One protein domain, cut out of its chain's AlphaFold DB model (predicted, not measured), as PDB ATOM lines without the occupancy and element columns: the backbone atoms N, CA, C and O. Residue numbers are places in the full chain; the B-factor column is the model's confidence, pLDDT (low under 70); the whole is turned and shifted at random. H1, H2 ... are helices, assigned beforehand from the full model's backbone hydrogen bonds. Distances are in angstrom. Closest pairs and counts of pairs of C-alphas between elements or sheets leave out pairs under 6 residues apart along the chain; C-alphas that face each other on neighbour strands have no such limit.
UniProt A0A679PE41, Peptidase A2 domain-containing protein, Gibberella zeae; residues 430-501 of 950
ATOM      1  N   LYS A 430      27.816  44.067  81.932       77.19
ATOM      2  CA  LYS A 430      26.781  43.070  81.624       77.19
ATOM      3  C   LYS A 430      27.409  41.902  80.869       77.19
ATOM      4  O   LYS A 430      28.271  42.107  80.015       77.19
ATOM      5  N   PHE A 431      26.976  40.690  81.194       76.69
ATOM      6  CA  PHE A 431      27.495  39.457  80.618       76.69
ATOM      7  C   PHE A 431      26.387  38.685  79.895       76.69
ATOM      8  O   PHE A 431      25.329  38.405  80.465       76.69
ATOM      9  N   ASP A 432      26.651  38.318  78.640       82.75
ATOM     10  CA  ASP A 432      25.735  37.551  77.794       82.75
ATOM     11  C   ASP A 432      25.669  36.078  78.233       82.75
ATOM     12  O   ASP A 432      26.511  35.253  77.861       82.75
ATOM     13  N   ILE A 433      24.647  35.742  79.026       85.19
ATOM     14  CA  ILE A 433      24.514  34.426  79.664       85.19
ATOM     15  C   ILE A 433      24.433  33.281  78.637       85.19
ATOM     16  O   ILE A 433      25.192  32.318  78.778       85.19
ATOM     17  N   PRO A 434      23.606  33.349  77.569       83.62
ATOM     18  CA  PRO A 434      23.585  32.315  76.539       83.62
ATOM     19  C   PRO A 434      24.950  32.009  75.919       83.62
ATOM     20  O   PRO A 434      25.221  30.846  75.647       83.62
ATOM     21  N   SER A 435      25.802  33.010  75.672       79.19
ATOM     22  CA  SER A 435      27.130  32.785  75.078       79.19
ATOM     23  C   SER A 435      28.112  32.149  76.054       79.19
ATOM     24  O   SER A 435      28.920  31.318  75.638       79.19
ATOM     25  N   MET A 436      28.006  32.472  77.345       74.12
ATOM     26  CA  MET A 436      28.808  31.833  78.394       74.12
ATOM     27  C   MET A 436      28.474  30.344  78.540       74.12
ATOM     28  O   MET A 436      29.360  29.537  78.780       74.12
ATOM     29  N   MET A 437      27.220  29.954  78.300       73.38
ATOM     30  CA  MET A 437      26.759  28.566  78.431       73.38
ATOM     31  C   MET A 437      27.072  27.655  77.224       73.38
ATOM     32  O   MET A 437      26.752  26.467  77.284       73.38
ATOM     33  N   ARG A 438      27.645  28.168  76.117       64.31
ATOM     34  CA  ARG A 438      27.887  27.388  74.875       64.31
ATOM     35  C   ARG A 438      29.107  26.467  74.925       64.31
ATOM     36  O   ARG A 438      29.251  25.639  74.027       64.31
ATOM     37  N   TYR A 439      29.984  26.617  75.914       53.25
ATOM     38  CA  TYR A 439      31.181  25.793  76.040       53.25
ATOM     39  C   TYR A 439      30.913  24.637  76.999       53.25
ATOM     40  O   TYR A 439      30.711  24.824  78.194       53.25
ATOM     41  N   ASP A 440      30.860  23.440  76.425       48.97
ATOM     42  CA  ASP A 440      30.664  22.194  77.150       48.97
ATOM     43  C   ASP A 440      31.831  21.976  78.132       48.97
ATOM     44  O   ASP A 440      32.994  22.163  77.768       48.97
ATOM     45  N   MET A 441      31.490  21.527  79.346       44.91
ATOM     46  CA  MET A 441      32.332  21.216  80.521       44.91
ATOM     47  C   MET A 441      32.480  22.332  81.579       44.91
ATOM     48  O   MET A 441      33.131  23.336  81.339       44.91
ATOM     49  N   SER A 442      31.924  22.043  82.771       56.25
ATOM     50  CA  SER A 442      32.111  22.511  84.175       56.25
ATOM     51  C   SER A 442      32.120  24.011  84.568       56.25
ATOM     52  O   SER A 442      32.808  24.833  83.978       56.25
ATOM     53  N   ASP A 443      31.382  24.316  85.647       55.00
ATOM     54  CA  ASP A 443      31.326  25.524  86.507       55.00
ATOM     55  C   ASP A 443      30.833  26.879  85.962       55.00
ATOM     56  O   ASP A 443      30.369  27.694  86.763       55.00
ATOM     57  N   ASP A 444      30.751  27.097  84.647       69.69
ATOM     58  CA  ASP A 444      30.220  28.368  84.106       69.69
ATOM     59  C   ASP A 444      28.747  28.611  84.489       69.69
ATOM     60  O   ASP A 444      28.321  29.745  84.696       69.69
ATOM     61  N   TYR A 445      27.958  27.553  84.687       79.94
ATOM     62  CA  TYR A 445      26.558  27.679  85.102       79.94
ATOM     63  C   TYR A 445      26.384  28.267  86.509       79.94
ATOM     64  O   TYR A 445      25.400  28.963  86.764       79.94
ATOM     65  N   ARG A 446      27.334  28.013  87.419       79.44
ATOM     66  CA  ARG A 446      27.338  28.602  88.769       79.44
ATOM     67  C   ARG A 446      27.657  30.090  88.698       79.44
ATOM     68  O   ARG A 446      26.987  30.882  89.355       79.44
ATOM     69  N   LEU A 447      28.608  30.464  87.842       78.06
ATOM     70  CA  LEU A 447      28.901  31.861  87.543       78.06
ATOM     71  C   LEU A 447      27.681  32.566  86.949       78.06
ATOM     72  O   LEU A 447      27.300  33.637  87.409       78.06
ATOM     73  N   CYS A 448      27.029  31.951  85.962       83.75
ATOM     74  CA  CYS A 448      25.809  32.490  85.374       83.75
ATOM     75  C   CYS A 448      24.714  32.687  86.432       83.75
ATOM     76  O   CYS A 448      24.099  33.748  86.463       83.75
ATOM     77  N   ALA A 449      24.500  31.714  87.322       88.12
ATOM     78  CA  ALA A 449      23.543  31.833  88.423       88.12
ATOM     79  C   ALA A 449      23.853  33.036  89.337       88.12
ATOM     80  O   ALA A 449      22.959  33.829  89.630       88.12
ATOM     81  N   LEU A 450      25.124  33.214  89.715       84.25
ATOM     82  CA  LEU A 450      25.591  34.334  90.540       84.25
ATOM     83  C   LEU A 450      25.417  35.692  89.833       84.25
ATOM     84  O   LEU A 450      24.901  36.641  90.420       84.25
ATOM     85  N   LEU A 451      25.790  35.784  88.554       82.81
ATOM     86  CA  LEU A 451      25.629  37.000  87.749       82.81
ATOM     87  C   LEU A 451      24.155  37.395  87.592       82.81
ATOM     88  O   LEU A 451      23.842  38.582  87.551       82.81
ATOM     89  N   ILE A 452      23.240  36.427  87.503       87.75
ATOM     90  CA  ILE A 452      21.799  36.702  87.424       87.75
ATOM     91  C   ILE A 452      21.263  37.218  88.769       87.75
ATOM     92  O   ILE A 452      20.438  38.137  88.767       87.75
ATOM     93  N   GLU A 453      21.718  36.654  89.894       88.00
ATOM     94  CA  GLU A 453      21.297  37.058  91.248       88.00
ATOM     95  C   GLU A 453      21.668  38.517  91.558       88.00
ATOM     96  O   GLU A 453      20.877  39.238  92.165       88.00
ATOM     97  N   HIS A 454      22.831  38.969  91.078       83.56
ATOM     98  CA  HIS A 454      23.355  40.325  91.285       83.56
ATOM     99  C   HIS A 454      23.135  41.276  90.097       83.56
ATOM    100  O   HIS A 454      23.826  42.278  89.966       83.56
ATOM    101  N   ASP A 455      22.181  40.984  89.211       83.94
ATOM    102  CA  ASP A 455      21.806  41.871  88.101       83.94
ATOM    103  C   ASP A 455      22.892  42.144  87.041       83.94
ATOM    104  O   ASP A 455      22.787  43.115  86.297       83.94
ATOM    105  N   HIS A 456      23.883  41.272  86.861       81.88
ATOM    106  CA  HIS A 456      24.921  41.403  85.825       81.88
ATOM    107  C   HIS A 456      24.707  40.512  84.583       81.88
ATOM    108  O   HIS A 456      25.406  40.688  83.587       81.88
ATOM    109  N   GLY A 457      23.729  39.600  84.584       83.44
ATOM    110  CA  GLY A 457      23.388  38.763  83.420       83.44
ATOM    111  C   GLY A 457      22.372  39.391  82.450       83.44
ATOM    112  O   GLY A 457      21.368  39.960  82.883       83.44
ATOM    113  N   GLU A 458      22.588  39.242  81.137       85.56
ATOM    114  CA  GLU A 458      21.666  39.681  80.072       85.56
ATOM    115  C   GLU A 458      21.290  38.561  79.073       85.56
ATOM    116  O   GLU A 458      21.783  37.436  79.156       85.56
ATOM    117  N   ASN A 459      20.351  38.854  78.159       86.75
ATOM    118  CA  ASN A 459      19.827  37.947  77.118       86.75
ATOM    119  C   ASN A 459      19.175  36.640  77.612       86.75
ATOM    120  O   ASN A 459      19.076  35.654  76.878       86.75
ATOM    121  N   LEU A 460      18.637  36.643  78.834       87.88
ATOM    122  CA  LEU A 460      18.019  35.465  79.456       87.88
ATOM    123  C   LEU A 460      16.821  34.894  78.665       87.88
ATOM    124  O   LEU A 460      16.552  33.699  78.739       87.88
ATOM    125  N   ALA A 461      16.116  35.719  77.883       84.25
ATOM    126  CA  ALA A 461      14.957  35.297  77.087       84.25
ATOM    127  C   ALA A 461      15.305  34.339  75.929       84.25
ATOM    128  O   ALA A 461      14.417  33.677  75.398       84.25
ATOM    129  N   ILE A 462      16.580  34.268  75.530       86.38
ATOM    130  CA  ILE A 462      17.065  33.431  74.419       86.38
ATOM    131  C   ILE A 462      17.487  32.033  74.925       86.38
ATOM    132  O   ILE A 462      17.786  31.142  74.132       86.38
ATOM    133  N   LEU A 463      17.502  31.811  76.246       86.38
ATOM    134  CA  LEU A 463      17.904  30.536  76.840       86.38
ATOM    135  C   LEU A 463      16.979  29.392  76.411       86.38
ATOM    136  O   LEU A 463      15.761  29.459  76.563       86.38
ATOM    137  N   HIS A 464      17.577  28.299  75.937       86.62
ATOM    138  CA  HIS A 464      16.849  27.065  75.659       86.62
ATOM    139  C   HIS A 464      16.301  26.435  76.951       86.62
ATOM    140  O   HIS A 464      16.908  26.536  78.019       86.62
ATOM    141  N   ASP A 465      15.189  25.709  76.841       88.88
ATOM    142  CA  ASP A 465      14.457  25.153  77.988       88.88
ATOM    143  C   ASP A 465      15.310  24.269  78.912       88.88
ATOM    144  O   ASP A 465      15.183  24.342  80.133       88.88
ATOM    145  N   PHE A 466      16.218  23.463  78.351       86.69
ATOM    146  CA  PHE A 466      17.132  22.621  79.134       86.69
ATOM    147  C   PHE A 466      18.103  23.459  79.980       86.69
ATOM    148  O   PHE A 466      18.261  23.220  81.174       86.69
ATOM    149  N   ALA A 467      18.718  24.470  79.361       86.75
ATOM    150  CA  ALA A 467      19.658  25.391  79.994       86.75
ATOM    151  C   ALA A 467      18.980  26.195  81.116       86.75
ATOM    152  O   ALA A 467      19.538  26.371  82.200       86.75
ATOM    153  N   ARG A 468      17.734  26.614  80.881       90.12
ATOM    154  CA  ARG A 468      16.904  27.297  81.873       90.12
ATOM    155  C   ARG A 468      16.526  26.385  83.044       90.12
ATOM    156  O   ARG A 468      16.641  26.813  84.186       90.12
ATOM    157  N   GLY A 469      16.130  25.135  82.786       90.81
ATOM    158  CA  GLY A 469      15.852  24.142  83.832       90.81
ATOM    159  C   GLY A 469      17.068  23.847  84.718       90.81
ATOM    160  O   GLY A 469      16.941  23.831  85.945       90.81
ATOM    161  N   LEU A 470      18.253  23.707  84.114       90.38
ATOM    162  CA  LEU A 470      19.520  23.543  84.831       90.38
ATOM    163  C   LEU A 470      19.834  24.751  85.725       90.38
ATOM    164  O   LEU A 470      20.103  24.574  86.912       90.38
ATOM    165  N   LEU A 471      19.765  25.972  85.180       90.25
ATOM    166  CA  LEU A 471      20.028  27.194  85.947       90.25
ATOM    167  C   LEU A 471      19.066  27.353  87.124       90.25
ATOM    168  O   LEU A 471      19.507  27.693  88.214       90.25
ATOM    169  N   ILE A 472      17.775  27.055  86.943       93.75
ATOM    170  CA  ILE A 472      16.802  27.098  88.044       93.75
ATOM    171  C   ILE A 472      17.197  26.117  89.156       93.75
ATOM    172  O   ILE A 472      17.107  26.472  90.328       93.75
ATOM    173  N   CYS A 473      17.671  24.913  88.816       93.44
ATOM    174  CA  CYS A 473      18.142  23.955  89.816       93.44
ATOM    175  C   CYS A 473      19.389  24.467  90.554       93.44
ATOM    176  O   CYS A 473      19.406  24.446  91.779       93.44
ATOM    177  N   ILE A 474      20.386  25.000  89.840       90.44
ATOM    178  CA  ILE A 474      21.603  25.561  90.454       90.44
ATOM    179  C   ILE A 474      21.265  26.741  91.374       90.44
ATOM    180  O   ILE A 474      21.769  26.828  92.493       90.44
ATOM    181  N   CYS A 475      20.380  27.640  90.937       92.19
ATOM    182  CA  CYS A 475      19.925  28.753  91.762       92.19
ATOM    183  C   CYS A 475      19.150  28.263  92.997       92.19
ATOM    184  O   CYS A 475      19.341  28.806  94.081       92.19
ATOM    185  N   ALA A 476      18.313  27.226  92.868       93.00
ATOM    186  CA  ALA A 476      17.580  26.644  93.994       93.00
ATOM    187  C   ALA A 476      18.506  25.954  95.012       93.00
ATOM    188  O   ALA A 476      18.302  26.099  96.217       93.00
ATOM    189  N   GLU A 477      19.549  25.265  94.540       90.50
ATOM    190  CA  GLU A 477      20.608  24.683  95.374       90.50
ATOM    191  C   GLU A 477      21.356  25.759  96.178       90.50
ATOM    192  O   GLU A 477      21.661  25.552  97.347       90.50
ATOM    193  N   ARG A 478      21.611  26.926  95.571       87.50
ATOM    194  CA  ARG A 478      22.319  28.061  96.195       87.50
ATOM    195  C   ARG A 478      21.419  29.006  97.001       87.50
ATOM    196  O   ARG A 478      21.931  29.878  97.693       87.50
ATOM    197  N   GLY A 479      20.095  28.869  96.905       88.38
ATOM    198  CA  GLY A 479      19.137  29.781  97.547       88.38
ATOM    199  C   GLY A 479      18.995  31.151  96.863       88.38
ATOM    200  O   GLY A 479      18.554  32.109  97.493       88.38
ATOM    201  N   PHE A 480      19.351  31.261  95.581       91.00
ATOM    202  CA  PHE A 480      19.288  32.494  94.786       91.00
ATOM    203  C   PHE A 480      17.852  32.820  94.352       91.00
ATOM    204  O   PHE A 480      17.404  32.510  93.242       91.00
ATOM    205  N   ASN A 481      17.099  33.421  95.274       90.06
ATOM    206  CA  ASN A 481      15.673  33.701  95.115       90.06
ATOM    207  C   ASN A 481      15.380  34.684  93.976       90.06
ATOM    208  O   ASN A 481      14.401  34.492  93.242       90.06
ATOM    209  N   LYS A 482      16.207  35.727  93.806       90.06
ATOM    210  CA  LYS A 482      15.997  36.726  92.749       90.06
ATOM    211  C   LYS A 482      16.244  36.097  91.385       90.06
ATOM    212  O   LYS A 482      15.423  36.260  90.485       90.06
ATOM    213  N   ALA A 483      17.311  35.314  91.250       91.62
ATOM    214  CA  ALA A 483      17.644  34.630  90.013       91.62
ATOM    215  C   ALA A 483      16.562  33.631  89.597       91.62
ATOM    216  O   ALA A 483      16.153  33.647  88.436       91.62
ATOM    217  N   VAL A 484      16.040  32.813  90.523       92.94
ATOM    218  CA  VAL A 484      14.920  31.904  90.216       92.94
ATOM    219  C   VAL A 484      13.690  32.693  89.775       92.94
ATOM    220  O   VAL A 484      13.104  32.361  88.751       92.94
ATOM    221  N   THR A 485      13.320  33.758  90.492       91.81
ATOM    222  CA  THR A 485      12.136  34.571  90.156       91.81
ATOM    223  C   THR A 485      12.253  35.162  88.751       91.81
ATOM    224  O   THR A 485      11.373  34.949  87.918       91.81
ATOM    225  N   ARG A 486      13.396  35.785  88.436       91.19
ATOM    226  CA  ARG A 486      13.680  36.316  87.096       91.19
ATOM    227  C   ARG A 486      13.637  35.226  86.038       91.19
ATOM    228  O   ARG A 486      13.050  35.422  84.982       91.19
ATOM    229  N   LEU A 487      14.228  34.064  86.310       91.75
ATOM    230  CA  LEU A 487      14.195  32.938  85.383       91.75
ATOM    231  C   LEU A 487      12.787  32.373  85.201       91.75
ATOM    232  O   LEU A 487      12.535  31.820  84.139       91.75
ATOM    233  N   LEU A 488      11.870  32.493  86.162       90.44
ATOM    234  CA  LEU A 488      10.483  32.038  86.026       90.44
ATOM    235  C   LEU A 488       9.622  33.015  85.210       90.44
ATOM    236  O   LEU A 488       8.815  32.562  84.403       90.44
ATOM    237  N   GLU A 489       9.851  34.324  85.328       89.12
ATOM    238  CA  GLU A 489       9.102  35.374  84.609       89.12
ATOM    239  C   GLU A 489       9.318  35.370  83.080       89.12
ATOM    240  O   GLU A 489       8.530  35.940  82.323       89.12
ATOM    241  N   LEU A 490      10.370  34.706  82.592       83.00
ATOM    242  CA  LEU A 490      10.758  34.699  81.176       83.00
ATOM    243  C   LEU A 490       9.882  33.776  80.307       83.00
ATOM    244  O   LEU A 490      10.311  32.717  79.870       83.00
ATOM    245  N   GLY A 491       8.644  34.143  79.996       80.00
ATOM    246  CA  GLY A 491       7.793  33.334  79.107       80.00
ATOM    247  C   GLY A 491       7.334  31.996  79.719       80.00
ATOM    248  O   GLY A 491       7.478  31.757  80.915       80.00
ATOM    249  N   HIS A 492       6.731  31.117  78.911       84.38
ATOM    250  CA  HIS A 492       5.945  29.979  79.412       84.38
ATOM    251  C   HIS A 492       6.793  28.815  79.970       84.38
ATOM    252  O   HIS A 492       7.580  28.205  79.248       84.38
ATOM    253  N   ILE A 493       6.535  28.410  81.220       89.62
ATOM    254  CA  ILE A 493       7.146  27.227  81.847       89.62
ATOM    255  C   ILE A 493       6.531  25.936  81.286       89.62
ATOM    256  O   ILE A 493       5.372  25.599  81.543       89.62
ATOM    257  N   ASN A 494       7.314  25.174  80.526       89.75
ATOM    258  CA  ASN A 494       6.885  23.903  79.944       89.75
ATOM    259  C   ASN A 494       7.319  22.682  80.778       89.75
ATOM    260  O   ASN A 494       7.979  22.793  81.813       89.75
ATOM    261  N   LYS A 495       6.919  21.484  80.328       88.50
ATOM    262  CA  LYS A 495       7.210  20.228  81.033       88.50
ATOM    263  C   LYS A 495       8.713  19.953  81.139       88.50
ATOM    264  O   LYS A 495       9.136  19.464  82.176       88.50
ATOM    265  N   THR A 496       9.505  20.291  80.119       88.44
ATOM    266  CA  THR A 496      10.956  20.034  80.099       88.44
ATOM    267  C   THR A 496      11.713  20.832  81.156       88.44
ATOM    268  O   THR A 496      12.629  20.287  81.762       88.44
ATOM    269  N   ILE A 497      11.306  22.078  81.428       91.56
ATOM    270  CA  ILE A 497      11.882  22.888  82.515       91.56
ATOM    271  C   ILE A 497      11.509  22.287  83.878       91.56
ATOM    272  O   ILE A 497      12.371  22.128  84.739       91.56
ATOM    273  N   ARG A 498      10.235  21.912  84.070       92.38
ATOM    274  CA  ARG A 498       9.747  21.360  85.347       92.38
ATOM    275  C   ARG A 498      10.369  20.017  85.700       92.38
ATOM    276  O   ARG A 498      10.739  19.795  86.848       92.38
ATOM    277  N   SER A 499      10.496  19.140  84.707       89.62
ATOM    278  CA  SER A 499      11.028  17.791  84.877       89.62
ATOM    279  C   SER A 499      12.552  17.720  84.757       89.62
ATOM    280  O   SER A 499      13.075  16.624  84.554       89.62
ATOM    281  N   TYR A 500      13.266  18.852  84.809       92.81
ATOM    282  CA  TYR A 500      14.725  18.842  84.843       92.81
ATOM    283  C   TYR A 500      15.202  18.194  86.147       92.81
ATOM    284  O   TYR A 500      14.712  18.535  87.224       92.81
ATOM    285  N   ARG A 501      16.144  17.249  86.051       91.94
ATOM    286  CA  ARG A 501      16.614  16.446  87.186       91.94
ATOM    287  C   ARG A 501      18.133  16.476  87.295       91.94
ATOM    288  O   ARG A 501      18.829  16.165  86.332       91.94
TER     289      ARG A 501
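This is residues 430 to 501 of the 950 residues of the protein "Peptidase A2 domain-containing protein" of Gibberella zeae (UniProt A0A679PE41). A helical hairpin of H3 and H4 makes the core, and H2 crosses one side of it, touching both of its helices. The short helix H5 packs on residues 465 to 469 of H3, on the side away from H2, while the short H1 lies on H2's side. The printed part has 72 residues with five named helices, H1 to H5 in order, and no named strand: all helix. It is compact, with a radius of gyration of the C-alphas of 10.9 A, and rounded, spanning 29 by 25 by 22 A.

H3, residues 465 to 478, is the longest helix at 20.0 A, with C-alpha 465 at (14.457, 25.153, 77.988). H4, residues 481 to 489, measures 12.5 A. H2, residues 444 to 453, measures 14.4 A. H1 is residues 433 to 436, with C-alpha 433 at (24.514, 34.426, 79.664). H5 is residues 495 to 498, with C-alpha 498 at (9.747, 21.360, 85.347).

H3 and H4 form a helical hairpin at a shallow tilt of 21 degrees, opposite ways; their closest C-alphas, of Ile 472 and Val 484, are 5.6 A apart. H2 touches H3, whose residues 471 to 475 alone take part, with C-alphas 449 and 475 closest at 5.8 A; their lines are only just about perpendicular, at 72 degrees. H2 touches H4 at 88 degrees, about perpendicular, with C-alphas 453 and 483 closest at 4.6 A. H5 touches H3, with C-alphas 497 and 469 closest at 4.4 A. H1 and H2 only just touch, with 3 pairs of C-alphas within 8 A; the closest, 433 and 448, are 6.2 A apart. H4 and H5 are apart. In H2, H3 and H4 every O i to N i+4 pair is within hydrogen-bond range; H1 and H5 are too short for such a pair.

The farthest C-alphas, of Lys 430 and Lys 495, are 30.1 A apart. The printed part has no cut. The link from H2 to H3 is long, with 11 residues. Residues 438 to 444 have pLDDT under 70.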